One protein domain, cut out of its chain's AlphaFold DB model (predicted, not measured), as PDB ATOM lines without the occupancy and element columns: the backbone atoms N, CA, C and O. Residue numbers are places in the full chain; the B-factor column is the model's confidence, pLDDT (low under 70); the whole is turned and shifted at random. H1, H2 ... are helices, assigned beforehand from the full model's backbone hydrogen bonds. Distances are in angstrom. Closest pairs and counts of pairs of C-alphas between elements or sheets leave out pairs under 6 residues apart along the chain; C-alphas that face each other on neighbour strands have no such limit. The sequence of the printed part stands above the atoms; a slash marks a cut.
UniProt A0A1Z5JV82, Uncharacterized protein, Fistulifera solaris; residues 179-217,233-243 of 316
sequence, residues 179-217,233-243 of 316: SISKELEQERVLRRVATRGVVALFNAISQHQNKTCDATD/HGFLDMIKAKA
ATOM      1  N   SER A 179     169.415  40.103 282.574       72.00
ATOM      2  CA  SER A 179     168.945  38.757 282.930       72.00
ATOM      3  C   SER A 179     167.491  38.542 282.517       72.00
ATOM      4  O   SER A 179     167.204  37.545 281.863       72.00
ATOM      5  N   ILE A 180     166.610  39.519 282.768       78.62
ATOM      6  CA  ILE A 180     165.202  39.461 282.339       78.62
ATOM      7  C   ILE A 180     165.097  39.346 280.811       78.62
ATOM      8  O   ILE A 180     164.301  38.563 280.302       78.62
ATOM      9  N   SER A 181     165.930  40.078 280.064       80.38
ATOM     10  CA  SER A 181     165.932  40.001 278.595       80.38
ATOM     11  C   SER A 181     166.287  38.595 278.089       80.38
ATOM     12  O   SER A 181     165.621  38.076 277.195       80.38
ATOM     13  N   LYS A 182     167.289  37.945 278.698       85.31
ATOM     14  CA  LYS A 182     167.683  36.565 278.361       85.31
ATOM     15  C   LYS A 182     166.601  35.549 278.729       85.31
ATOM     16  O   LYS A 182     166.339  34.634 277.951       85.31
ATOM     17  N   GLU A 183     165.960  35.708 279.885       84.06
ATOM     18  CA  GLU A 183     164.845  34.852 280.311       84.06
ATOM     19  C   GLU A 183     163.652  34.969 279.351       84.06
ATOM     20  O   GLU A 183     163.069  33.959 278.960       84.06
ATOM     21  N   LEU A 184     163.348  36.179 278.874       88.25
ATOM     22  CA  LEU A 184     162.262  36.421 277.925       88.25
ATOM     23  C   LEU A 184     162.543  35.819 276.535       88.25
ATOM     24  O   LEU A 184     161.637  35.318 275.866       88.25
ATOM     25  N   GLU A 185     163.799  35.821 276.086       88.88
ATOM     26  CA  GLU A 185     164.213  35.117 274.866       88.88
ATOM     27  C   GLU A 185     164.094  33.597 275.006       88.88
ATOM     28  O   GLU A 185     163.563  32.936 274.106       88.88
ATOM     29  N   GLN A 186     164.527  33.040 276.140       92.38
ATOM     30  CA  GLN A 186     164.364  31.616 276.439       92.38
ATOM     31  C   GLN A 186     162.884  31.231 276.470       92.38
ATOM     32  O   GLN A 186     162.491  30.243 275.849       92.38
ATOM     33  N   GLU A 187     162.042  32.048 277.100       91.88
ATOM     34  CA  GLU A 187     160.601  31.836 277.126       91.88
ATOM     35  C   GLU A 187     160.003  31.852 275.710       91.88
ATOM     36  O   GLU A 187     159.215  30.973 275.357       91.88
ATOM     37  N   ARG A 188     160.415  32.790 274.846       94.62
ATOM     38  CA  ARG A 188     159.986  32.824 273.437       94.62
ATOM     39  C   ARG A 188     160.379  31.554 272.685       94.62
ATOM     40  O   ARG A 188     159.573  31.041 271.909       94.62
ATOM     41  N   VAL A 189     161.589  31.036 272.898       95.44
ATOM     42  CA  VAL A 189     162.031  29.771 272.285       95.44
ATOM     43  C   VAL A 189     161.185  28.609 272.800       95.44
ATOM     44  O   VAL A 189     160.690  27.828 271.991       95.44
ATOM     45  N   LEU A 190     160.945  28.522 274.109       96.44
ATOM     46  CA  LEU A 190     160.115  27.472 274.705       96.44
ATOM     47  C   LEU A 190     158.675  27.515 274.184       96.44
ATOM     48  O   LEU A 190     158.142  26.481 273.784       96.44
ATOM     49  N   ARG A 191     158.074  28.708 274.092       96.19
ATOM     50  CA  ARG A 191     156.751  28.901 273.481       96.19
ATOM     51  C   ARG A 191     156.740  28.404 272.033       96.19
ATOM     52  O   ARG A 191     155.844  27.653 271.667       96.19
ATOM     53  N   ARG A 192     157.751  28.748 271.222       96.56
ATOM     54  CA  ARG A 192     157.872  28.277 269.826       96.56
ATOM     55  C   ARG A 192     158.042  26.760 269.720       96.56
ATOM     56  O   ARG A 192     157.466  26.144 268.829       96.56
ATOM     57  N   VAL A 193     158.835  26.149 270.600       95.56
ATOM     58  CA  VAL A 193     159.026  24.690 270.624       95.56
ATOM     59  C   VAL A 193     157.722  23.990 271.008       95.56
ATOM     60  O   VAL A 193     157.334  23.027 270.348       95.56
ATOM     61  N   ALA A 194     157.007  24.505 272.010       96.56
ATOM     62  CA  ALA A 194     155.712  23.977 272.421       96.56
ATOM     63  C   ALA A 194     154.663  24.098 271.303       96.56
ATOM     64  O   ALA A 194     154.007  23.109 270.978       96.56
ATOM     65  N   THR A 195     154.547  25.263 270.654       96.69
ATOM     66  CA  THR A 195     153.601  25.447 269.540       96.69
ATOM     67  C   THR A 195     153.960  24.567 268.348       96.69
ATOM     68  O   THR A 195     153.080  23.901 267.807       96.69
ATOM     69  N   ARG A 196     155.246  24.468 267.981       94.88
ATOM     70  CA  ARG A 196     155.708  23.553 266.925       94.88
ATOM     71  C   ARG A 196     155.392  22.095 267.260       94.88
ATOM     72  O   ARG A 196     154.998  21.353 266.365       94.88
ATOM     73  N   GLY A 197     155.529  21.689 268.523       95.25
ATOM     74  CA  GLY A 197     155.157  20.353 268.992       95.25
ATOM     75  C   GLY A 197     153.661  20.067 268.838       95.25
ATOM     76  O   GLY A 197     153.290  19.033 268.285       95.25
ATOM     77  N   VAL A 198     152.799  20.999 269.257       96.06
ATOM     78  CA  VAL A 198     151.336  20.870 269.116       96.06
ATOM     79  C   VAL A 198     150.920  20.815 267.644       96.06
ATOM     80  O   VAL A 198     150.146  19.941 267.260       96.06
ATOM     81  N   VAL A 199     151.476  21.689 266.799       96.25
ATOM     82  CA  VAL A 199     151.197  21.698 265.353       96.25
ATOM     83  C   VAL A 199     151.672  20.404 264.692       96.25
ATOM     84  O   VAL A 199     150.954  19.836 263.875       96.25
ATOM     85  N   ALA A 200     152.841  19.880 265.070       93.12
ATOM     86  CA  ALA A 200     153.324  18.598 264.561       93.12
ATOM     87  C   ALA A 200     152.385  17.435 264.930       93.12
ATOM     88  O   ALA A 200     152.148  16.560 264.097       93.12
ATOM     89  N   LEU A 201     151.817  17.440 266.142       93.56
ATOM     90  CA  LEU A 201     150.815  16.457 266.557       93.56
ATOM     91  C   LEU A 201     149.516  16.598 265.761       93.56
ATOM     92  O   LEU A 201     149.007  15.590 265.278       93.56
ATOM     93  N   PHE A 202     149.008  17.820 265.575       95.12
ATOM     94  CA  PHE A 202     147.809  18.060 264.769       95.12
ATOM     95  C   PHE A 202     148.009  17.585 263.328       95.12
ATOM     96  O   PHE A 202     147.222  16.791 262.828       95.12
ATOM     97  N   ASN A 203     149.131  17.952 262.705       93.75
ATOM     98  CA  ASN A 203     149.468  17.522 261.350       93.75
ATOM     99  C   ASN A 203     149.582  15.995 261.241       93.75
ATOM    100  O   ASN A 203     149.138  15.411 260.254       93.75
ATOM    101  N   ALA A 204     150.150  15.326 262.248       91.19
ATOM    102  CA  ALA A 204     150.230  13.868 262.276       91.19
ATOM    103  C   ALA A 204     148.848  13.205 262.433       91.19
ATOM    104  O   ALA A 204     148.591  12.178 261.801       91.19
ATOM    105  N   ILE A 205     147.958  13.795 263.239       90.06
ATOM    106  CA  ILE A 205     146.569  13.346 263.404       90.06
ATOM    107  C   ILE A 205     145.800  13.516 262.093       90.06
ATOM    108  O   ILE A 205     145.221  12.537 261.625       90.06
ATOM    109  N   SER A 206     145.865  14.689 261.458       91.94
ATOM    110  CA  SER A 206     145.197  14.951 260.177       91.94
ATOM    111  C   SER A 206     145.678  13.995 259.086       91.94
ATOM    112  O   SER A 206     144.873  13.400 258.380       91.94
ATOM    113  N   GLN A 207     146.991  13.745 258.995       89.62
ATOM    114  CA  GLN A 207     147.528  12.769 258.043       89.62
ATOM    115  C   GLN A 207     147.029  11.346 258.300       89.62
ATOM    116  O   GLN A 207     146.855  10.593 257.350       89.62
ATOM    117  N   HIS A 208     146.858  10.937 259.558       85.44
ATOM    118  CA  HIS A 208     146.344   9.607 259.877       85.44
ATOM    119  C   HIS A 208     144.852   9.494 259.576       85.44
ATOM    120  O   HIS A 208     144.441   8.502 258.989       85.44
ATOM    121  N   GLN A 209     144.064  10.507 259.942       86.19
ATOM    122  CA  GLN A 209     142.631  10.551 259.662       86.19
ATOM    123  C   GLN A 209     142.362  10.495 258.155       86.19
ATOM    124  O   GLN A 209     141.626   9.616 257.718       86.19
ATOM    125  N   ASN A 210     143.047  11.323 257.364       84.12
ATOM    126  CA  ASN A 210     142.904  11.317 255.907       84.12
ATOM    127  C   ASN A 210     143.311   9.963 255.313       84.12
ATOM    128  O   ASN A 210     142.542   9.377 254.568       84.12
ATOM    129  N   LYS A 211     144.438   9.378 255.745       81.88
ATOM    130  CA  LYS A 211     144.850   8.034 255.292       81.88
ATOM    131  C   LYS A 211     143.847   6.941 255.657       81.88
ATOM    132  O   LYS A 211     143.719   5.983 254.906       81.88
ATOM    133  N   THR A 212     143.172   7.038 256.804       73.75
ATOM    134  CA  THR A 212     142.127   6.073 257.175       73.75
ATOM    135  C   THR A 212     140.836   6.265 256.385       73.75
ATOM    136  O   THR A 212     140.186   5.262 256.122       73.75
ATOM    137  N   CYS A 213     140.491   7.496 255.989       64.81
ATOM    138  CA  CYS A 213     139.337   7.786 255.131       64.81
ATOM    139  C   CYS A 213     139.612   7.391 253.665       64.81
ATOM    140  O   CYS A 213     138.841   6.643 253.076       64.81
ATOM    141  N   ASP A 214     140.771   7.762 253.114       67.50
ATOM    142  CA  ASP A 214     141.177   7.404 251.746       67.50
ATOM    143  C   ASP A 214     141.291   5.879 251.567       67.50
ATOM    144  O   ASP A 214     140.919   5.324 250.531       67.50
ATOM    145  N   ALA A 215     141.781   5.178 252.600       61.97
ATOM    146  CA  ALA A 215     141.862   3.721 252.604       61.97
ATOM    147  C   ALA A 215     140.487   3.036 252.698       61.97
ATOM    148  O   ALA A 215     140.375   1.893 252.269       61.97
ATOM    149  N   THR A 216     139.457   3.691 253.245       59.72
ATOM    150  CA  THR A 216     138.082   3.161 253.239       59.72
ATOM    151  C   THR A 216     137.343   3.473 251.944       59.72
ATOM    152  O   THR A 216     136.562   2.641 251.495       59.72
ATOM    153  N   ASP A 217     137.632   4.612 251.313       59.31
ATOM    154  CA  ASP A 217     136.980   5.028 250.065       59.31
ATOM    155  C   ASP A 217     137.573   4.318 248.833       59.31
ATOM    156  O   ASP A 217     136.864   4.053 247.865       59.31
ATOM    157  N   HIS A 233     147.740   4.317 271.979       84.88
ATOM    158  CA  HIS A 233     149.142   3.991 272.211       84.88
ATOM    159  C   HIS A 233     149.909   3.579 270.947       84.88
ATOM    160  O   HIS A 233     151.006   4.086 270.748       84.88
ATOM    161  N   GLY A 234     149.347   2.741 270.069       85.50
ATOM    162  CA  GLY A 234     149.995   2.353 268.809       85.50
ATOM    163  C   GLY A 234     150.180   3.524 267.839       85.50
ATOM    164  O   GLY A 234     151.220   3.643 267.198       85.50
ATOM    165  N   PHE A 235     149.215   4.445 267.791       84.31
ATOM    166  CA  PHE A 235     149.343   5.678 267.009       84.31
ATOM    167  C   PHE A 235     150.457   6.593 267.543       84.31
ATOM    168  O   PHE A 235     151.282   7.092 266.776       84.31
ATOM    169  N   LEU A 236     150.522   6.779 268.866       88.44
ATOM    170  CA  LEU A 236     151.589   7.561 269.494       88.44
ATOM    171  C   LEU A 236     152.967   6.934 269.273       88.44
ATOM    172  O   LEU A 236     153.930   7.666 269.059       88.44
ATOM    173  N   ASP A 237     153.069   5.606 269.306       88.44
ATOM    174  CA  ASP A 237     154.329   4.905 269.071       88.44
ATOM    175  C   ASP A 237     154.789   5.042 267.614       88.44
ATOM    176  O   ASP A 237     155.952   5.331 267.356       88.44
ATOM    177  N   MET A 238     153.862   5.000 266.651       85.19
ATOM    178  CA  MET A 238     154.150   5.282 265.240       85.19
ATOM    179  C   MET A 238     154.614   6.731 265.007       85.19
ATOM    180  O   MET A 238     155.556   6.956 264.245       85.19
ATOM    181  N   ILE A 239     154.002   7.724 265.668       86.00
ATOM    182  CA  ILE A 239     154.466   9.121 265.593       86.00
ATOM    183  C   ILE A 239     155.860   9.260 266.205       86.00
ATOM    184  O   ILE A 239     156.719   9.917 265.620       86.00
ATOM    185  N   LYS A 240     156.105   8.641 267.365       87.50
ATOM    186  CA  LYS A 240     157.418   8.658 268.024       87.50
ATOM    187  C   LYS A 240     158.484   7.957 267.180       87.50
ATOM    188  O   LYS A 240     159.586   8.484 267.038       87.50
ATOM    189  N   ALA A 241     158.160   6.821 266.567       85.56
ATOM    190  CA  ALA A 241     159.036   6.110 265.641       85.56
ATOM    191  C   ALA A 241     159.362   6.971 264.411       85.56
ATOM    192  O   ALA A 241     160.522   7.101 264.036       85.56
ATOM    193  N   LYS A 242     158.364   7.655 263.836       83.19
ATOM    194  CA  LYS A 242     158.573   8.586 262.717       83.19
ATOM    195  C   LYS A 242     159.409   9.808 263.117       83.19
ATOM    196  O   LYS A 242     160.276  10.238 262.362       83.19
ATOM    197  N   ALA A 243     159.186  10.363 264.307       79.62
ATOM    198  CA  ALA A 243     159.977  11.475 264.831       79.62
ATOM    199  C   ALA A 243     161.441  11.072 265.093       79.62
ATOM    200  O   ALA A 243     162.348  11.859 264.843       79.62
TER     201      ALA A 243
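Overview. This is residues 179 to 217 and 233 to 243 of the 316 residues of an uncharacterized protein of Fistulifera solaris (UniProt A0A1Z5JV82). One long, unbent helix, H1, makes the whole length of a rod, and a short second helix, H2, crosses it at one side, next to residues in the second half of H1. Residues 179 to 199 and 209 to 217 of H1 stand free at either end of this crossing. The printed part has 50 residues with two named helices, H1 then H2, and no named strand; the class is all helix. It is extended, with a radius of gyration of the C-alphas of 16.3 A and spans of 56 by 18 by 13 A.

Along the chain. H1 covers residues 179 to 217 and measures 56.9 A, from C-alpha 179 at (168.945, 38.757, 282.930) to C-alpha 217 at (136.980, 5.028, 250.065). H2 covers residues 233 to 243, ending with C-alpha 243 at (159.977, 11.475, 264.831).

Arrangement. H1 and H2 are close but not clearly touching, with 1 pair of C-alphas within 8 A, those of Ala 204 and Ile 239, 7.2 A apart. They run opposite ways at a steep tilt of 63 degrees. In H1 and H2 every O i to N i+4 pair is within hydrogen-bond range.

Size, cuts and confidence. The C-alphas farthest apart are those of Ser 179 and Asp 217. Residues 218 to 232 are not printed; C-alphas 217 and 233 are 25.3 A apart across this cut. Mean pLDDT of the printed part is 86.3, with residues 213 to 217 under 70.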